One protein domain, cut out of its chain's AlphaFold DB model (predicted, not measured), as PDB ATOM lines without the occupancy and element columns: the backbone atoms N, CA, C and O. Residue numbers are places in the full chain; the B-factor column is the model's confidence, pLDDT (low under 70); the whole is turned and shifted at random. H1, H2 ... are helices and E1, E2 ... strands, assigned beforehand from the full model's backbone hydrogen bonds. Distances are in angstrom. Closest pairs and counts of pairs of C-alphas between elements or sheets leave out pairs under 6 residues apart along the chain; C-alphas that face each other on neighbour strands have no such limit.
ATOM      1  N   ARG A 662      88.009 163.881 147.276       95.69
ATOM      2  CA  ARG A 662      89.424 163.903 146.874       95.69
ATOM      3  C   ARG A 662      89.606 164.680 145.570       95.69
ATOM      4  O   ARG A 662      88.762 164.602 144.677       95.69
ATOM      5  N   LEU A 663      90.719 165.396 145.459       97.25
ATOM      6  CA  LEU A 663      91.104 166.170 144.285       97.25
ATOM      7  C   LEU A 663      91.049 165.320 143.007       97.25
ATOM      8  O   LEU A 663      91.676 164.267 142.932       97.25
ATOM      9  N   GLN A 664      90.301 165.800 142.012       96.00
ATOM     10  CA  GLN A 664      90.238 165.224 140.660       96.00
ATOM     11  C   GLN A 664      90.760 166.200 139.600       96.00
ATOM     12  O   GLN A 664      91.267 165.778 138.566       96.00
ATOM     13  N   HIS A 665      90.608 167.508 139.838       96.94
ATOM     14  CA  HIS A 665      90.976 168.562 138.898       96.94
ATOM     15  C   HIS A 665      91.668 169.722 139.620       96.94
ATOM     16  O   HIS A 665      91.032 170.507 140.335       96.94
ATOM     17  N   PHE A 666      92.969 169.875 139.387       97.81
ATOM     18  CA  PHE A 666      93.803 170.871 140.049       97.81
ATOM     19  C   PHE A 666      93.469 172.312 139.645       97.81
ATOM     20  O   PHE A 666      93.393 173.180 140.510       97.81
ATOM     21  N   LEU A 667      93.209 172.605 138.365       97.06
ATOM     22  CA  LEU A 667      92.978 173.994 137.927       97.06
ATOM     23  C   LEU A 667      91.744 174.655 138.585       97.06
ATOM     24  O   LEU A 667      91.900 175.751 139.133       97.06
ATOM     25  N   PRO A 668      90.552 174.020 138.627       95.88
ATOM     26  CA  PRO A 668      89.400 174.579 139.344       95.88
ATOM     27  C   PRO A 668      89.609 174.670 140.862       95.88
ATOM     28  O   PRO A 668      89.073 175.571 141.514       95.88
ATOM     29  N   MET A 669      90.380 173.742 141.441       96.50
ATOM     30  CA  MET A 669      90.772 173.797 142.852       96.50
ATOM     31  C   MET A 669      91.650 175.029 143.109       96.50
ATOM     32  O   MET A 669      91.323 175.846 143.970       96.50
ATOM     33  N   LYS A 670      92.704 175.219 142.303       97.81
ATOM     34  CA  LYS A 670      93.636 176.354 142.375       97.81
ATOM     35  C   LYS A 670      92.915 177.694 142.258       97.81
ATOM     36  O   LYS A 670      93.261 178.637 142.966       97.81
ATOM     37  N   GLU A 671      91.911 177.811 141.391       96.94
ATOM     38  CA  GLU A 671      91.121 179.040 141.268       96.94
ATOM     39  C   GLU A 671      90.360 179.372 142.564       96.94
ATOM     40  O   GLU A 671      90.379 180.516 143.026       96.94
ATOM     41  N   GLN A 672      89.715 178.379 143.183       95.25
ATOM     42  CA  GLN A 672      89.038 178.545 144.476       95.25
ATOM     43  C   GLN A 672      90.031 178.886 145.591       95.25
ATOM     44  O   GLN A 672      89.814 179.848 146.328       95.25
ATOM     45  N   ALA A 673      91.152 178.164 145.656       96.38
ATOM     46  CA  ALA A 673      92.214 178.391 146.627       96.38
ATOM     47  C   ALA A 673      92.801 179.809 146.512       96.38
ATOM     48  O   ALA A 673      92.940 180.503 147.512       96.38
ATOM     49  N   ASN A 674      93.060 180.300 145.294       96.38
ATOM     50  CA  ASN A 674      93.543 181.667 145.066       96.38
ATOM     51  C   ASN A 674      92.531 182.739 145.488       96.38
ATOM     52  O   ASN A 674      92.923 183.774 146.034       96.38
ATOM     53  N   ARG A 675      91.233 182.509 145.246       96.31
ATOM     54  CA  ARG A 675      90.173 183.419 145.711       96.31
ATOM     55  C   ARG A 675      90.136 183.482 147.232       96.31
ATOM     56  O   ARG A 675      90.138 184.582 147.782       96.31
ATOM     57  N   TRP A 676      90.173 182.326 147.893       95.06
ATOM     58  CA  TRP A 676      90.249 182.251 149.350       95.06
ATOM     59  C   TRP A 676      91.520 182.917 149.886       95.06
ATOM     60  O   TRP A 676      91.444 183.734 150.797       95.06
ATOM     61  N   PHE A 677      92.680 182.653 149.280       95.12
ATOM     62  CA  PHE A 677      93.955 183.218 149.720       95.12
ATOM     63  C   PHE A 677      93.929 184.745 149.674       95.12
ATOM     64  O   PHE A 677      94.272 185.395 150.653       95.12
ATOM     65  N   LYS A 678      93.445 185.334 148.574       94.06
ATOM     66  CA  LYS A 678      93.339 186.794 148.437       94.06
ATOM     67  C   LYS A 678      92.343 187.413 149.423       94.06
ATOM     68  O   LYS A 678      92.583 188.516 149.901       94.06
ATOM     69  N   ALA A 679      91.220 186.742 149.675       94.25
ATOM     70  CA  ALA A 679      90.147 187.272 150.514       94.25
ATOM     71  C   ALA A 679      90.340 186.997 152.013       94.25
ATOM     72  O   ALA A 679      89.711 187.662 152.826       94.25
ATOM     73  N   THR A 680      91.137 185.988 152.370       93.62
ATOM     74  CA  THR A 680      91.247 185.467 153.739       93.62
ATOM     75  C   THR A 680      92.689 185.162 154.130       93.62
ATOM     76  O   THR A 680      93.186 185.760 155.075       93.62
ATOM     77  N   GLY A 681      93.381 184.271 153.414       92.25
ATOM     78  CA  GLY A 681      94.714 183.799 153.829       92.25
ATOM     79  C   GLY A 681      95.781 184.902 153.926       92.25
ATOM     80  O   GLY A 681      96.565 184.928 154.870       92.25
ATOM     81  N   ALA A 682      95.795 185.836 152.976       93.50
ATOM     82  CA  ALA A 682      96.829 186.865 152.828       93.50
ATOM     83  C   ALA A 682      96.637 188.109 153.712       93.50
ATOM     84  O   ALA A 682      97.451 189.028 153.654       93.50
ATOM     85  N   ILE A 683      95.559 188.185 154.499       95.12
ATOM     86  CA  ILE A 683      95.214 189.383 155.274       95.12
ATOM     87  C   ILE A 683      94.888 189.040 156.729       95.12
ATOM     88  O   ILE A 683      94.444 187.937 157.037       95.12
ATOM     89  N   ALA A 684      95.109 190.000 157.627       96.25
ATOM     90  CA  ALA A 684      94.591 189.959 158.988       96.25
ATOM     91  C   ALA A 684      93.201 190.612 158.999       96.25
ATOM     92  O   ALA A 684      93.034 191.716 158.479       96.25
ATOM     93  N   ILE A 685      92.193 189.920 159.532       96.50
ATOM     94  CA  ILE A 685      90.789 190.346 159.434       96.50
ATOM     95  C   ILE A 685      90.194 190.488 160.826       96.50
ATOM     96  O   ILE A 685      90.143 189.512 161.573       96.50
ATOM     97  N   ASP A 686      89.668 191.673 161.124       96.44
ATOM     98  CA  ASP A 686      88.822 191.900 162.292       96.44
ATOM     99  C   ASP A 686      87.356 191.633 161.945       96.44
ATOM    100  O   ASP A 686      86.765 192.331 161.118       96.44
ATOM    101  N   ARG A 687      86.771 190.601 162.556       93.75
ATOM    102  CA  ARG A 687      85.347 190.252 162.389       93.75
ATOM    103  C   ARG A 687      84.477 190.730 163.546       93.75
ATOM    104  O   ARG A 687      83.260 190.611 163.458       93.75
ATOM    105  N   SER A 688      85.087 191.240 164.615       92.25
ATOM    106  CA  SER A 688      84.378 191.623 165.836       92.25
ATOM    107  C   SER A 688      83.682 192.976 165.696       92.25
ATOM    108  O   SER A 688      82.602 193.169 166.246       92.25
ATOM    109  N   GLY A 689      84.283 193.897 164.933       89.38
ATOM    110  CA  GLY A 689      83.738 195.236 164.701       89.38
ATOM    111  C   GLY A 689      83.712 196.135 165.942       89.38
ATOM    112  O   GLY A 689      82.976 197.120 165.939       89.38
ATOM    113  N   LEU A 690      84.480 195.806 166.986       95.75
ATOM    114  CA  LEU A 690      84.531 196.584 168.224       95.75
ATOM    115  C   LEU A 690      85.441 197.810 168.063       95.75
ATOM    116  O   LEU A 690      86.486 197.755 167.414       95.75
ATOM    117  N   ALA A 691      85.077 198.928 168.690       94.88
ATOM    118  CA  ALA A 691      85.902 200.138 168.696       94.88
ATOM    119  C   ALA A 691      87.004 200.102 169.768       94.88
ATOM    120  O   ALA A 691      88.035 200.765 169.636       94.88
ATOM    121  N   VAL A 692      86.762 199.377 170.859       96.19
ATOM    122  CA  VAL A 692      87.613 199.357 172.061       96.19
ATOM    123  C   VAL A 692      88.676 198.262 172.045       96.19
ATOM    124  O   VAL A 692      89.622 198.306 172.833       96.19
ATOM    125  N   GLU A 693      88.566 197.324 171.112       97.44
ATOM    126  CA  GLU A 693      89.442 196.171 170.984       97.44
ATOM    127  C   GLU A 693      89.482 195.712 169.529       97.44
ATOM    128  O   GLU A 693      88.435 195.527 168.919       97.44
ATOM    129  N   SER A 694      90.680 195.509 168.984       97.12
ATOM    130  CA  SER A 694      90.829 194.882 167.676       97.12
ATOM    131  C   SER A 694      91.085 193.395 167.845       97.12
ATOM    132  O   SER A 694      91.907 192.999 168.668       97.12
ATOM    133  N   ASN A 695      90.381 192.580 167.067       98.06
ATOM    134  CA  ASN A 695      90.400 191.125 167.148       98.06
ATOM    135  C   ASN A 695      90.690 190.522 165.781       98.06
ATOM    136  O   ASN A 695      89.792 190.157 165.022       98.06
ATOM    137  N   LEU A 696      91.976 190.458 165.466       97.94
ATOM    138  CA  LEU A 696      92.478 190.069 164.163       97.94
ATOM    139  C   LEU A 696      92.644 188.557 164.082       97.94
ATOM    140  O   LEU A 696      93.366 187.945 164.864       97.94
ATOM    141  N   GLN A 697      92.019 187.959 163.079       97.88
ATOM    142  CA  GLN A 697      92.242 186.575 162.681       97.88
ATOM    143  C   GLN A 697      93.158 186.571 161.457       97.88
ATOM    144  O   GLN A 697      92.843 187.221 160.453       97.88
ATOM    145  N   ARG A 698      94.276 185.848 161.522       97.00
ATOM    146  CA  ARG A 698      95.252 185.737 160.430       97.00
ATOM    147  C   ARG A 698      95.771 184.313 160.267       97.00
ATOM    148  O   ARG A 698      95.541 183.452 161.113       97.00
ATOM    149  N   TYR A 699      96.511 184.096 159.186       96.50
ATOM    150  CA  TYR A 699      97.263 182.870 158.945       96.50
ATOM    151  C   TYR A 699      98.769 183.156 158.996       96.50
ATOM    152  O   TYR A 699      99.207 184.261 158.671       96.50
ATOM    153  N   ARG A 700      99.563 182.165 159.407       95.06
ATOM    154  CA  ARG A 700     101.031 182.212 159.479       95.06
ATOM    155  C   ARG A 700     101.647 180.999 158.789       95.06
ATOM    156  O   ARG A 700     101.012 179.955 158.658       95.06
ATOM    157  N   GLN A 701     102.876 181.149 158.306       93.44
ATOM    158  CA  GLN A 701     103.607 180.034 157.710       93.44
ATOM    159  C   GLN A 701     104.203 179.142 158.798       93.44
ATOM    160  O   GLN A 701     104.667 179.627 159.828       93.44
ATOM    161  N   TYR A 702     104.251 177.842 158.523       93.38
ATOM    162  CA  TYR A 702     105.090 176.912 159.269       93.38
ATOM    163  C   TYR A 702     106.569 177.234 159.000       93.38
ATOM    164  O   TYR A 702     107.000 177.268 157.842       93.38
ATOM    165  N   LYS A 703     107.345 177.511 160.055       91.75
ATOM    166  CA  LYS A 703     108.740 177.974 159.941       91.75
ATOM    167  C   LYS A 703     109.647 176.896 159.336       91.75
ATOM    168  O   LYS A 703     110.469 177.213 158.463       91.75
ATOM    169  N   LYS A 704     109.480 175.641 159.762       94.69
ATOM    170  CA  LYS A 704     110.215 174.454 159.292       94.69
ATOM    171  C   LYS A 704     109.491 173.714 158.163       94.69
ATOM    172  O   LYS A 704     110.133 173.042 157.360       94.69
ATOM    173  N   GLY A 705     108.180 173.912 158.025       95.38
ATOM    174  CA  GLY A 705     107.393 173.384 156.909       95.38
ATOM    175  C   GLY A 705     106.900 171.954 157.124       95.38
ATOM    176  O   GLY A 705     106.721 171.518 158.260       95.38
ATOM    177  N   PHE A 706     106.669 171.241 156.018       97.31
ATOM    178  CA  PHE A 706     106.003 169.939 155.998       97.31
ATOM    179  C   PHE A 706     106.889 168.799 155.498       97.31
ATOM    180  O   PHE A 706     107.536 168.908 154.450       97.31
ATOM    181  N   LEU A 707     106.795 167.656 156.170       97.69
ATOM    182  CA  LEU A 707     107.191 166.373 155.602       97.69
ATOM    183  C   LEU A 707     105.955 165.675 155.019       97.69
ATOM    184  O   LEU A 707     104.976 165.437 155.726       97.69
ATOM    185  N   VAL A 708     105.971 165.380 153.719       97.62
ATOM    186  CA  VAL A 708     104.818 164.828 152.995       97.62
ATOM    187  C   VAL A 708     105.124 163.404 152.540       97.62
ATOM    188  O   VAL A 708     106.013 163.208 151.710       97.62
ATOM    189  N   ARG A 709     104.380 162.418 153.054       97.25
ATOM    190  CA  ARG A 709     104.475 161.013 152.624       97.25
ATOM    191  C   ARG A 709     103.514 160.764 151.464       97.25
ATOM    192  O   ARG A 709     102.317 161.006 151.610       97.25
ATOM    193  N   ILE A 710     104.035 160.287 150.339       97.06
ATOM    194  CA  ILE A 710     103.290 159.951 149.119       97.06
ATOM    195  C   ILE A 710     103.605 158.519 148.672       97.06
ATOM    196  O   ILE A 710     104.560 157.910 149.147       97.06
ATOM    197  N   ASP A 711     102.828 158.008 147.722       94.94
ATOM    198  CA  ASP A 711     102.999 156.679 147.130       94.94
ATOM    199  C   ASP A 711     102.756 156.691 145.607       94.94
ATOM    200  O   ASP A 711     102.453 157.725 145.001       94.94
ATOM    201  N   SER A 712     102.856 155.525 144.961       92.25
ATOM    202  CA  SER A 712     102.576 155.371 143.525       92.25
ATOM    203  C   SER A 712     101.117 155.648 143.129       92.25
ATOM    204  O   SER A 712     100.825 155.761 141.941       92.25
ATOM    205  N   GLY A 713     100.196 155.721 144.097       92.25
ATOM    206  CA  GLY A 713      98.789 156.077 143.911       92.25
ATOM    207  C   GLY A 713      98.516 157.583 144.004       92.25
ATOM    208  O   GLY A 713      97.372 158.011 143.822       92.25
ATOM    209  N   THR A 714      99.542 158.396 144.267       94.31
ATOM    210  CA  THR A 714      99.437 159.856 144.265       94.31
ATOM    211  C   THR A 714      99.255 160.361 142.836       94.31
ATOM    212  O   THR A 714     100.051 160.085 141.938       94.31
ATOM    213  N   THR A 715      98.168 161.092 142.607       95.00
ATOM    214  CA  THR A 715      97.756 161.523 141.268       95.00
ATOM    215  C   THR A 715      98.610 162.676 140.747       95.00
ATOM    216  O   THR A 715      99.231 163.423 141.505       95.00
ATOM    217  N   LYS A 716      98.591 162.880 139.425       95.12
ATOM    218  CA  LYS A 716      99.241 164.042 138.810       95.12
ATOM    219  C   LYS A 716      98.688 165.364 139.355       95.12
ATOM    220  O   LYS A 716      99.476 166.250 139.652       95.12
ATOM    221  N   ASP A 717      97.372 165.487 139.529       97.38
ATOM    222  CA  ASP A 717      96.747 166.699 140.070       97.38
ATOM    223  C   ASP A 717      97.184 166.996 141.518       97.38
ATOM    224  O   ASP A 717      97.401 168.155 141.871       97.38
ATOM    225  N   GLU A 718      97.379 165.969 142.353       96.75
ATOM    226  CA  GLU A 718      97.933 166.129 143.707       96.75
ATOM    227  C   GLU A 718      99.400 166.574 143.673       96.75
ATOM    228  O   GLU A 718      99.788 167.476 144.419       96.75
ATOM    229  N   LEU A 719     100.213 166.004 142.778       96.00
ATOM    230  CA  LEU A 719     101.604 166.427 142.582       96.00
ATOM    231  C   LEU A 719     101.696 167.864 142.044       96.00
ATOM    232  O   LEU A 719     102.525 168.643 142.519       96.00
ATOM    233  N   ASP A 720     100.827 168.237 141.102       96.81
ATOM    234  CA  ASP A 720     100.728 169.594 140.558       96.81
ATOM    235  C   ASP A 720     100.322 170.593 141.657       96.81
ATOM    236  O   ASP A 720     100.885 171.690 141.736       96.81
ATOM    237  N   PHE A 721      99.420 170.199 142.566       97.62
ATOM    238  CA  PHE A 721      99.078 170.983 143.753       97.62
ATOM    239  C   PHE A 721     100.267 171.157 144.708       97.62
ATOM    240  O   PHE A 721     100.576 172.289 145.086       97.62
ATOM    241  N   LEU A 722     100.963 170.075 145.075       96.94
ATOM    242  CA  LEU A 722     102.125 170.136 145.972       96.94
ATOM    243  C   LEU A 722     103.252 170.991 145.373       96.94
ATOM    244  O   LEU A 722     103.887 171.785 146.072       96.94
ATOM    245  N   HIS A 723     103.474 170.884 144.060       95.94
ATOM    246  CA  HIS A 723     104.405 171.748 143.340       95.94
ATOM    247  C   HIS A 723     103.967 173.214 143.395       95.94
ATOM    248  O   HIS A 723     104.788 174.102 143.634       95.94
ATOM    249  N   TRP A 724     102.674 173.473 143.202       96.88
ATOM    250  CA  TRP A 724     102.111 174.814 143.215       96.88
ATOM    251  C   TRP A 724     102.233 175.508 144.572       96.88
ATOM    252  O   TRP A 724     102.735 176.628 144.611       96.88
ATOM    253  N   ILE A 725     101.840 174.869 145.676       95.69
ATOM    254  CA  ILE A 725     101.940 175.499 147.006       95.69
ATOM    255  C   ILE A 725     103.398 175.779 147.387       95.69
ATOM    256  O   ILE A 725     103.697 176.814 147.982       95.69
ATOM    257  N   LYS A 726     104.325 174.906 146.972       95.12
ATOM    258  CA  LYS A 726     105.758 175.100 147.193       95.12
ATOM    259  C   LYS A 726     106.304 176.275 146.391       95.12
ATOM    260  O   LYS A 726     107.047 177.093 146.923       95.12
ATOM    261  N   LYS A 727     105.955 176.353 145.105       94.81
ATOM    262  CA  LYS A 727     106.509 177.340 144.172       94.81
ATOM    263  C   LYS A 727     105.852 178.715 144.286       94.81
ATOM    264  O   LYS A 727     106.556 179.716 144.317       94.81
ATOM    265  N   ASP A 728     104.523 178.762 144.309       92.75
ATOM    266  CA  ASP A 728     103.756 180.005 144.173       92.75
ATOM    267  C   ASP A 728     103.329 180.585 145.534       92.75
ATOM    268  O   ASP A 728     103.044 181.781 145.611       92.75
ATOM    269  N   LEU A 729     103.254 179.756 146.587       91.06
ATOM    270  CA  LEU A 729     102.866 180.170 147.947       91.06
ATOM    271  C   LEU A 729     103.995 180.027 148.982       91.06
ATOM    272  O   LEU A 729     103.775 180.308 150.156       91.06
ATOM    273  N   GLY A 730     105.187 179.590 148.564       92.19
ATOM    274  CA  GLY A 730     106.370 179.510 149.426       92.19
ATOM    275  C   GLY A 730     106.303 178.443 150.522       92.19
ATOM    276  O   GLY A 730     107.133 178.453 151.428       92.19
ATOM    277  N   VAL A 731     105.346 177.508 150.460       94.81
ATOM    278  CA  VAL A 731     105.216 176.447 151.467       94.81
ATOM    279  C   VAL A 731     106.441 175.536 151.410       94.81
ATOM    280  O   VAL A 731     106.691 174.843 150.419       94.81
ATOM    281  N   LYS A 732     107.218 175.512 152.494       95.81
ATOM    282  CA  LYS A 732     108.359 174.604 152.632       95.81
ATOM    283  C   LYS A 732     107.843 173.179 152.781       95.81
ATOM    284  O   LYS A 732     107.110 172.883 153.722       95.81
ATOM    285  N   LEU A 733     108.227 172.297 151.859       96.19
ATOM    286  CA  LEU A 733     107.921 170.875 151.962       96.19
ATOM    287  C   LEU A 733     108.998 169.973 151.352       96.19
ATOM    288  O   LEU A 733     109.638 170.331 150.344       96.19
ATOM    289  N   ARG A 734     109.142 168.788 151.955       96.88
ATOM    290  CA  ARG A 734     109.937 167.648 151.478       96.88
ATOM    291  C   ARG A 734     109.010 166.466 151.202       96.88
ATOM    292  O   ARG A 734     108.130 166.176 152.005       96.88
ATOM    293  N   LEU A 735     109.206 165.809 150.059       97.50
ATOM    294  CA  LEU A 735     108.454 164.612 149.686       97.50
ATOM    295  C   LEU A 735     109.222 163.358 150.112       97.50
ATOM    296  O   LEU A 735     110.446 163.297 149.954       97.50
ATOM    297  N   SER A 736     108.486 162.365 150.596       97.50
ATOM    298  CA  SER A 736     108.980 161.063 151.033       97.50
ATOM    299  C   SER A 736     108.094 159.934 150.504       97.50
ATOM    300  O   SER A 736     106.891 160.142 150.344       97.50
ATOM    301  N   ALA A 737     108.663 158.754 150.258       97.00
ATOM    302  CA  ALA A 737     107.933 157.528 149.920       97.00
ATOM    303  C   ALA A 737     108.690 156.275 150.394       97.00
ATOM    304  O   ALA A 737     109.897 156.323 150.622       97.00
ATOM    305  N   GLU A 738     107.993 155.141 150.498       95.00
ATOM    306  CA  GLU A 738     108.610 153.842 150.828       95.00
ATOM    307  C   GLU A 738     109.485 153.309 149.689       95.00
ATOM    308  O   GLU A 738     110.464 152.596 149.896       95.00
ATOM    309  N   SER A 739     109.126 153.659 148.455       93.19
ATOM    310  CA  SER A 739     109.787 153.177 147.251       93.19
ATOM    311  C   SER A 739     109.901 154.276 146.199       93.19
ATOM    312  O   SER A 739     109.259 155.326 146.270       93.19
ATOM    313  N   LEU A 740     110.766 154.045 145.212       92.50
ATOM    314  CA  LEU A 740     111.001 154.991 144.129       92.50
ATOM    315  C   LEU A 740     109.735 155.178 143.278       92.50
ATOM    316  O   LEU A 740     109.217 154.219 142.711       92.50
ATOM    317  N   ILE A 741     109.308 156.430 143.100       91.75
ATOM    318  CA  ILE A 741     108.230 156.802 142.176       91.75
ATOM    319  C   ILE A 741     108.858 157.389 140.898       91.75
ATOM    320  O   ILE A 741     109.492 158.451 140.960       91.75
ATOM    321  N   PRO A 742     108.713 156.736 139.727       86.62
ATOM    322  CA  PRO A 742     109.306 157.213 138.480       86.62
ATOM    323  C   PRO A 742     108.875 158.644 138.124       86.62
ATOM    324  O   PRO A 742     107.690 158.966 138.120       86.62
ATOM    325  N   GLY A 743     109.842 159.497 137.777       83.25
ATOM    326  CA  GLY A 743     109.597 160.885 137.361       83.25
ATOM    327  C   GLY A 743     109.644 161.932 138.482       83.25
ATOM    328  O   GLY A 743     109.543 163.123 138.183       83.25
ATOM    329  N   LEU A 744     109.853 161.534 139.744       88.12
ATOM    330  CA  LEU A 744     110.007 162.451 140.882       88.12
ATOM    331  C   LEU A 744     111.467 162.536 141.356       88.12
ATOM    332  O   LEU A 744     111.905 161.792 142.226       88.12
ATOM    333  N   ASN A 745     112.223 163.498 140.817       77.25
ATOM    334  CA  ASN A 745     113.672 163.626 141.061       77.25
ATOM    335  C   ASN A 745     114.070 164.108 142.477       77.25
ATOM    336  O   ASN A 745     115.243 164.036 142.820       77.25
ATOM    337  N   ASN A 746     113.129 164.614 143.285       83.06
ATOM    338  CA  ASN A 746     113.384 165.181 144.625       83.06
ATOM    339  C   ASN A 746     112.657 164.408 145.743       83.06
ATOM    340  O   ASN A 746     112.286 164.988 146.765       83.06
ATOM    341  N   LEU A 747     112.382 163.127 145.503       93.62
ATOM    342  CA  LEU A 747     111.728 162.226 146.444       93.62
ATOM    343  C   LEU A 747     112.780 161.537 147.317       93.62
ATOM    344  O   LEU A 747     113.716 160.938 146.785       93.62
ATOM    345  N   VAL A 748     112.623 161.600 148.638       96.25
ATOM    346  CA  VAL A 748     113.429 160.791 149.561       96.25
ATOM    347  C   VAL A 748     112.762 159.429 149.718       96.25
ATOM    348  O   VAL A 748     111.577 159.359 150.033       96.25
ATOM    349  N   VAL A 749     113.514 158.357 149.476       96.44
ATOM    350  CA  VAL A 749     113.059 156.989 149.744       96.44
ATOM    351  C   VAL A 749     113.564 156.601 151.124       96.44
ATOM    352  O   VAL A 749     114.772 156.614 151.346       96.44
ATOM    353  N   GLU A 750     112.647 156.317 152.041       97.12
ATOM    354  CA  GLU A 750     112.968 156.044 153.445       97.12
ATOM    355  C   GLU A 750     111.934 155.104 154.077       97.12
ATOM    356  O   GLU A 750     110.746 155.115 153.724       97.12
ATOM    357  N   SER A 751     112.402 154.300 155.027       95.12
ATOM    358  CA  SER A 751     111.564 153.500 155.925       95.12
ATOM    359  C   SER A 751     110.688 154.391 156.814       95.12
ATOM    360  O   SER A 751     110.889 155.607 156.900       95.12
ATOM    361  N   TRP A 752     109.690 153.807 157.482       92.19
ATOM    362  CA  TRP A 752     108.846 154.583 158.394       92.19
ATOM    363  C   TRP A 752     109.632 155.033 159.640       92.19
ATOM    364  O   TRP A 752     109.373 156.118 160.155       92.19
ATOM    365  N   GLU A 753     110.632 154.267 160.090       94.44
ATOM    366  CA  GLU A 753     111.506 154.637 161.207       94.44
ATOM    367  C   GLU A 753     112.371 155.860 160.868       94.44
ATOM    368  O   GLU A 753     112.432 156.825 161.634       94.44
ATOM    369  N   GLU A 754     113.002 155.850 159.690       96.69
ATOM    370  CA  GLU A 754     113.760 156.995 159.170       96.69
ATOM    371  C   GLU A 754     112.849 158.214 158.966       96.69
ATOM    372  O   GLU A 754     113.223 159.334 159.321       96.69
ATOM    373  N   PHE A 755     111.621 157.992 158.483       96.94
ATOM    374  CA  PHE A 755     110.623 159.044 158.321       96.94
ATOM    375  C   PHE A 755     110.289 159.730 159.648       96.94
ATOM    376  O   PHE A 755     110.291 160.960 159.709       96.94
ATOM    377  N   VAL A 756     110.009 158.965 160.711       96.62
ATOM    378  CA  VAL A 756     109.693 159.517 162.041       96.62
ATOM    379  C   VAL A 756     110.875 160.313 162.589       96.62
ATOM    380  O   VAL A 756     110.679 161.405 163.123       96.62
ATOM    381  N   HIS A 757     112.103 159.822 162.401       96.69
ATOM    382  CA  HIS A 757     113.300 160.558 162.799       96.69
ATOM    383  C   HIS A 757     113.388 161.914 162.086       96.69
ATOM    384  O   HIS A 757     113.466 162.957 162.741       96.69
ATOM    385  N   HIS A 758     113.295 161.921 160.755       96.94
ATOM    386  CA  HIS A 758     113.351 163.162 159.993       96.94
ATOM    387  C   HIS A 758     112.129 164.065 160.209       96.94
ATOM    388  O   HIS A 758     112.229 165.269 159.990       96.94
ATOM    389  N   ALA A 759     110.974 163.537 160.632       96.69
ATOM    390  CA  ALA A 759     109.780 164.339 160.908       96.69
ATOM    391  C   ALA A 759     110.025 165.397 161.997       96.69
ATOM    392  O   ALA A 759     109.413 166.461 161.946       96.69
ATOM    393  N   THR A 760     110.960 165.153 162.924       95.75
ATOM    394  CA  THR A 760     111.356 166.105 163.985       95.75
ATOM    395  C   THR A 760     111.999 167.396 163.457       95.75
ATOM    396  O   THR A 760     112.042 168.420 164.149       95.75
ATOM    397  N   GLU A 761     112.465 167.383 162.206       96.25
ATOM    398  CA  GLU A 761     113.007 168.554 161.511       96.25
ATOM    399  C   GLU A 761     111.910 169.457 160.925       96.25
ATOM    400  O   GLU A 761     112.210 170.562 160.472       96.25
ATOM    401  N   PHE A 762     110.652 169.012 160.937       95.88
ATOM    402  CA  PHE A 762     109.498 169.697 160.359       95.88
ATOM    403  C   PHE A 762     108.476 170.053 161.441       95.88
ATOM    404  O   PHE A 762     108.476 169.495 162.534       95.88
ATOM    405  N   ASP A 763     107.582 170.997 161.141       93.75
ATOM    406  CA  ASP A 763     106.535 171.385 162.095       93.75
ATOM    407  C   ASP A 763     105.319 170.445 162.017       93.75
ATOM    408  O   ASP A 763     104.570 170.275 162.985       93.75
ATOM    409  N   ARG A 764     105.088 169.855 160.837       94.62
ATOM    410  CA  ARG A 764     103.934 168.997 160.556       94.62
ATOM    411  C   ARG A 764     104.244 167.915 159.529       94.62
ATOM    412  O   ARG A 764     105.047 168.096 158.612       94.62
ATOM    413  N   VAL A 765     103.504 166.815 159.644       95.56
ATOM    414  CA  VAL A 765     103.443 165.751 158.642       95.56
ATOM    415  C   VAL A 765     102.123 165.814 157.875       95.56
ATOM    416  O   VAL A 765     101.049 165.975 158.461       95.56
ATOM    417  N   ARG A 766     102.201 165.638 156.554       95.56
ATOM    418  CA  ARG A 766     101.056 165.369 155.676       95.56
ATOM    419  C   ARG A 766     101.175 163.938 155.156       95.56
ATOM    420  O   ARG A 766     102.097 163.638 154.400       95.56
ATOM    421  N   TRP A 767     100.263 163.058 155.552       95.12
ATOM    422  CA  TRP A 767     100.290 161.655 155.133       95.12
ATOM    423  C   TRP A 767      99.259 161.415 154.037       95.12
ATOM    424  O   TRP A 767      98.060 161.426 154.298       95.12
ATOM    425  N   LEU A 768      99.728 161.253 152.800       95.44
ATOM    426  CA  LEU A 768      98.889 161.023 151.618       95.44
ATOM    427  C   LEU A 768      99.033 159.598 151.062       95.44
ATOM    428  O   LEU A 768      98.290 159.229 150.155       95.44
ATOM    429  N   SER A 769      99.978 158.823 151.597       94.25
ATOM    430  CA  SER A 769     100.188 157.418 151.250       94.25
ATOM    431  C   SER A 769      99.071 156.529 151.807       94.25
ATOM    432  O   SER A 769      98.530 156.793 152.883       94.25
ATOM    433  N   ALA A 770      98.748 155.457 151.083       91.75
ATOM    434  CA  ALA A 770      97.865 154.387 151.544       91.75
ATOM    435  C   ALA A 770      98.528 153.440 152.568       91.75
ATOM    436  O   ALA A 770      97.854 152.563 153.107       91.75
ATOM    437  N   GLU A 771      99.831 153.598 152.826       91.44
ATOM    438  CA  GLU A 771     100.548 152.916 153.907       91.44
ATOM    439  C   GLU A 771      99.928 153.219 155.281       91.44
ATOM    440  O   GLU A 771      99.380 154.305 155.513       91.44
ATOM    441  N   LEU A 772     100.093 152.282 156.222       90.25
ATOM    442  CA  LEU A 772      99.762 152.509 157.627       90.25
ATOM    443  C   LEU A 772     100.602 153.669 158.172       90.25
ATOM    444  O   LEU A 772     101.832 153.642 158.122       90.25
ATOM    445  N   THR A 773      99.933 154.701 158.679       91.06
ATOM    446  CA  THR A 773     100.599 155.874 159.254       91.06
ATOM    447  C   THR A 773     101.122 155.568 160.658       91.06
ATOM    448  O   THR A 773     100.302 155.174 161.483       91.06
ATOM    449  N   PRO A 774     102.398 155.855 160.983       93.12
ATOM    450  CA  PRO A 774     102.956 155.700 162.327       93.12
ATOM    451  C   PRO A 774     102.583 156.897 163.226       93.12
ATOM    452  O   PRO A 774     103.450 157.626 163.715       93.12
ATOM    453  N   THR A 775     101.288 157.173 163.394       91.94
ATOM    454  CA  THR A 775     100.785 158.390 164.062       91.94
ATOM    455  C   THR A 775     101.252 158.484 165.513       91.94
ATOM    456  O   THR A 775     101.657 159.556 165.952       91.94
ATOM    457  N   ASN A 776     101.231 157.382 166.258       92.25
ATOM    458  CA  ASN A 776     101.658 157.301 167.646       92.25
ATOM    459  C   ASN A 776     103.141 157.655 167.766       92.25
ATOM    460  O   ASN A 776     103.490 158.515 168.563       92.25
ATOM    461  N   ALA A 777     103.992 157.079 166.912       94.06
ATOM    462  CA  ALA A 777     105.423 157.386 166.904       94.06
ATOM    463  C   ALA A 777     105.693 158.861 166.553       94.06
ATOM    464  O   ALA A 777     106.582 159.484 167.128       94.06
ATOM    465  N   LEU A 778     104.901 159.453 165.649       94.06
ATOM    466  CA  LEU A 778     104.981 160.885 165.333       94.06
ATOM    467  C   LEU A 778     104.564 161.763 166.522       94.06
ATOM    468  O   LEU A 778     105.237 162.751 166.824       94.06
ATOM    469  N   ILE A 779     103.493 161.398 167.232       92.12
ATOM    470  CA  ILE A 779     103.066 162.116 168.436       92.12
ATOM    471  C   ILE A 779     104.099 161.928 169.558       92.12
ATOM    472  O   ILE A 779     104.400 162.889 170.246       92.12
ATOM    473  N   GLU A 780     104.724 160.766 169.743       91.94
ATOM    474  CA  GLU A 780     105.787 160.584 170.752       91.94
ATOM    475  C   GLU A 780     106.952 161.573 170.581       91.94
ATOM    476  O   GLU A 780     107.522 162.031 171.573       91.94
ATOM    477  N   VAL A 781     107.253 161.972 169.342       92.62
ATOM    478  CA  VAL A 781     108.286 162.975 169.027       92.62
ATOM    479  C   VAL A 781     107.743 164.403 168.863       92.62
ATOM    480  O   VAL A 781     108.467 165.294 168.420       92.62
ATOM    481  N   GLY A 782     106.480 164.651 169.222       90.69
ATOM    482  CA  GLY A 782     105.881 165.990 169.222       90.69
ATOM    483  C   GLY A 782     105.396 166.495 167.860       90.69
ATOM    484  O   GLY A 782     105.106 167.685 167.723       90.69
ATOM    485  N   VAL A 783     105.284 165.627 166.850       92.00
ATOM    486  CA  VAL A 783     104.918 166.007 165.478       92.00
ATOM    487  C   VAL A 783     103.505 165.533 165.150       92.00
ATOM    488  O   VAL A 783     103.195 164.346 165.150       92.00
ATOM    489  N   GLY A 784     102.612 166.471 164.832       90.31
ATOM    490  CA  GLY A 784     101.259 166.126 164.394       90.31
ATOM    491  C   GLY A 784     101.204 165.690 162.930       90.31
ATOM    492  O   GLY A 784     101.936 166.204 162.079       90.31
ATOM    493  N   CYS A 785     100.279 164.781 162.634       91.69
ATOM    494  CA  CYS A 785     100.077 164.212 161.310       91.69
ATOM    495  C   CYS A 785      98.653 164.472 160.807       91.69
ATOM    496  O   CYS A 785      97.680 164.101 161.464       91.69
ATOM    497  N   ASP A 786      98.519 165.070 159.621       92.12
ATOM    498  CA  ASP A 786      97.237 165.191 158.922       92.12
ATOM    499  C   ASP A 786      97.160 164.191 157.762       92.12
ATOM    500  O   ASP A 786      97.861 164.323 156.754       92.12
ATOM    501  N   ARG A 787      96.264 163.214 157.912       92.19
ATOM    502  CA  ARG A 787      96.051 162.081 156.999       92.19
ATOM    503  C   ARG A 787      94.951 162.310 155.960       92.19
ATOM    504  O   ARG A 787      94.634 161.426 155.170       92.19
ATOM    505  N   ARG A 788      94.266 163.455 156.009       91.31
ATOM    506  CA  ARG A 788      93.121 163.713 155.125       91.31
ATOM    507  C   ARG A 788      93.611 163.883 153.694       91.31
ATOM    508  O   ARG A 788      94.533 164.656 153.453       91.31
ATOM    509  N   ALA A 789      92.940 163.249 152.737       93.06
ATOM    510  CA  ALA A 789      93.245 163.450 151.326       93.06
ATOM    511  C   ALA A 789      93.167 164.939 150.934       93.06
ATOM    512  O   ALA A 789      92.420 165.726 151.536       93.06
ATOM    513  N   ILE A 790      93.926 165.313 149.902       96.62
ATOM    514  CA  ILE A 790      93.836 166.643 149.295       96.62
ATOM    515  C   ILE A 790      92.438 166.781 148.693       96.62
ATOM    516  O   ILE A 790      92.033 165.960 147.869       96.62
ATOM    517  N   THR A 791      91.682 167.792 149.121       96.00
ATOM    518  CA  THR A 791      90.299 167.983 148.657       96.00
ATOM    519  C   THR A 791      90.205 168.821 147.382       96.00
ATOM    520  O   THR A 791      91.001 169.727 147.135       96.00
ATOM    521  N   GLN A 792      89.167 168.556 146.582       96.25
ATOM    522  CA  GLN A 792      88.766 169.369 145.431       96.25
ATOM    523  C   GLN A 792      88.351 170.808 145.822       96.25
ATOM    524  O   GLN A 792      88.385 171.709 144.974       96.25
ATOM    525  N   ARG A 793      87.969 171.045 147.088       94.88
ATOM    526  CA  ARG A 793      87.604 172.367 147.635       94.88
ATOM    527  C   ARG A 793      88.845 173.150 148.064       94.88
ATOM    528  O   ARG A 793      89.343 172.997 149.177       94.88
ATOM    529  N   GLY A 794      89.333 174.014 147.175       95.06
ATOM    530  CA  GLY A 794      90.556 174.792 147.400       95.06
ATOM    531  C   GLY A 794      90.504 175.762 148.585       95.06
ATOM    532  O   GLY A 794      91.529 176.012 149.209       95.06
ATOM    533  N   ASP A 795      89.324 176.275 148.922       92.06
ATOM    534  CA  ASP A 795      89.070 177.119 150.096       92.06
ATOM    535  C   ASP A 795      89.145 176.349 151.425       92.06
ATOM    536  O   ASP A 795      89.496 176.931 152.448       92.06
ATOM    537  N   ILE A 796      88.879 175.040 151.404       94.44
ATOM    538  CA  ILE A 796      89.027 174.158 152.567       94.44
ATOM    539  C   ILE A 796      90.459 173.636 152.667       94.44
ATOM    540  O   ILE A 796      91.063 173.698 153.737       94.44
ATOM    541  N   GLU A 797      91.021 173.131 151.564       95.94
ATOM    542  CA  GLU A 797      92.354 172.520 151.571       95.94
ATOM    543  C   GLU A 797      93.439 173.525 151.948       95.94
ATOM    544  O   GLU A 797      94.327 173.193 152.729       95.94
ATOM    545  N   LEU A 798      93.383 174.748 151.407       95.38
ATOM    546  CA  LEU A 798      94.510 175.668 151.513       95.38
ATOM    547  C   LEU A 798      94.774 176.125 152.958       95.38
ATOM    548  O   LEU A 798      95.930 176.313 153.326       95.38
ATOM    549  N   SER A 799      93.735 176.219 153.791       93.75
ATOM    550  CA  SER A 799      93.867 176.554 155.218       93.75
ATOM    551  C   SER A 799      94.758 175.572 155.996       93.75
ATOM    552  O   SER A 799      95.453 175.981 156.920       93.75
ATOM    553  N   ARG A 800      94.811 174.296 155.580       94.25
ATOM    554  CA  ARG A 800      95.552 173.214 156.261       94.25
ATOM    555  C   ARG A 800      97.070 173.345 156.150       94.25
ATOM    556  O   ARG A 800      97.802 172.683 156.880       94.25
ATOM    557  N   TRP A 801      97.541 174.186 155.234       95.38
ATOM    558  CA  TRP A 801      98.961 174.410 154.965       95.38
ATOM    559  C   TRP A 801      99.531 175.612 155.729       95.38
ATOM    560  O   TRP A 801     100.703 175.953 155.564       95.38
ATOM    561  N   PHE A 802      98.718 176.242 156.581       95.19
ATOM    562  CA  PHE A 802      99.076 177.413 157.374       95.19
ATOM    563  C   PHE A 802      98.616 177.261 158.831       95.19
ATOM    564  O   PHE A 802      97.798 176.404 159.161       95.19
ATOM    565  N   LEU A 803      99.162 178.100 159.705       94.75
ATOM    566  CA  LEU A 803      98.802 178.198 161.115       94.75
ATOM    567  C   LEU A 803      97.765 179.302 161.301       94.75
ATOM    568  O   LEU A 803      98.038 180.456 160.976       94.75
ATOM    569  N   GLU A 804      96.597 178.982 161.846       97.06
ATOM    570  CA  GLU A 804      95.659 180.016 162.283       97.06
ATOM    571  C   GLU A 804      96.215 180.742 163.515       97.06
ATOM    572  O   GLU A 804      96.783 180.121 164.421       97.06
ATOM    573  N   GLN A 805      96.017 182.059 163.576       98.06
ATOM    574  CA  GLN A 805      96.391 182.879 164.723       98.06
ATOM    575  C   GLN A 805      95.339 183.949 165.000       98.06
ATOM    576  O   GLN A 805      94.875 184.635 164.086       98.06
ATOM    577  N   SER A 806      95.009 184.107 166.276       98.50
ATOM    578  CA  SER A 806      94.154 185.180 166.780       98.50
ATOM    579  C   SER A 806      95.033 186.208 167.485       98.50
ATOM    580  O   SER A 806      95.842 185.828 168.326       98.50
TER     581      SER A 806
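This is residues 662 to 806 of the 830 residues of the protein "Unannotated protein" of freshwater metagenome (UniProt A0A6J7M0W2). A twisted five-strand parallel sheet, E4 E3 E2 E5 E6, has H3 and H4 over one face, H3 over E2 and H4 over the edge strand E6, while a two-strand antiparallel ribbon, E1 and E7, lies toward the other end of the long axis. Beside the ribbon and the sheet, H1 and H5 cross steeply, and H2 meets the first part of H1. The printed part has 145 residues with five named helices and seven named strands, in the order H1 E1 E2 H2 E3 E4 H3 E5 H4 E6 H5 E7, a mixed class of helices and strands. It is compact, with a radius of gyration of the C-alphas of 16.6 A, yet elongated, spanning 56 by 36 by 22 A.

Find C-alpha 666 at (93.803, 170.871, 140.049); from there H1 runs 18.9 A to residue 681. E1, residues 693 to 700, is 21.5 A long, and E2 is residues 706 to 709. H2, residues 716 to 728, is 17.4 A long; E3, residues 733 to 737, is 13.5 A. Next come E4 at 747 to 749, H3 at 752 to 759, E5 at 764 to 767, H4 at 775 to 780 and E6 at 784 to 786. H5, residues 794 to 801, leads to E7, residues 803 to 806, ending at C-alpha 806 at (94.154, 185.180, 166.780).

Look first at the larger sheet, whose edge strands are E4 and E6. Between neighbour strands, N 737 of E3 and O 748 of E4 are 3.0 A apart, N 736 of E3 and O 708 of E2 are 2.8 A apart, N 709 of E2 and O 766 of E5 are 2.9 A apart, and N 786 of E6 and O 765 of E5 are 2.9 A apart, each pair within hydrogen-bond range. E2, H2, E3 and E5, H4, E6 are strand-helix-strand units, parallel neighbour strands with a helix between, and E4, H3, E5 is a split one, with E3 and E2 between its strands; the three crossovers are right-handed. H3 lies over E2 at a height over the sheet of 8.0 A, and H4 is on the same face. H2 only grazes the sheet with residues 722 to 726. H1 and H5 touch, the C-alphas of Ala 673 and Gly 794 being closest at 4.0 A, at a steep tilt of 68 degrees, only just short of about perpendicular. In the ribbon, N 700 and O 803 are 2.8 A apart, within hydrogen-bond range. Every O i to N i+4 pair is within range in H1, H2, H3 and H4; H5 has 1 of 4, beside 2 of 5 O i to N i+3 pairs.

The C-alphas farthest apart are those of Val 692 and Pro 742, 58.1 A. The printed part has no cut; the link from H1 to E1, 11 residues, is long. Mean pLDDT of the printed part is 94.6, and no printed residue is under 70.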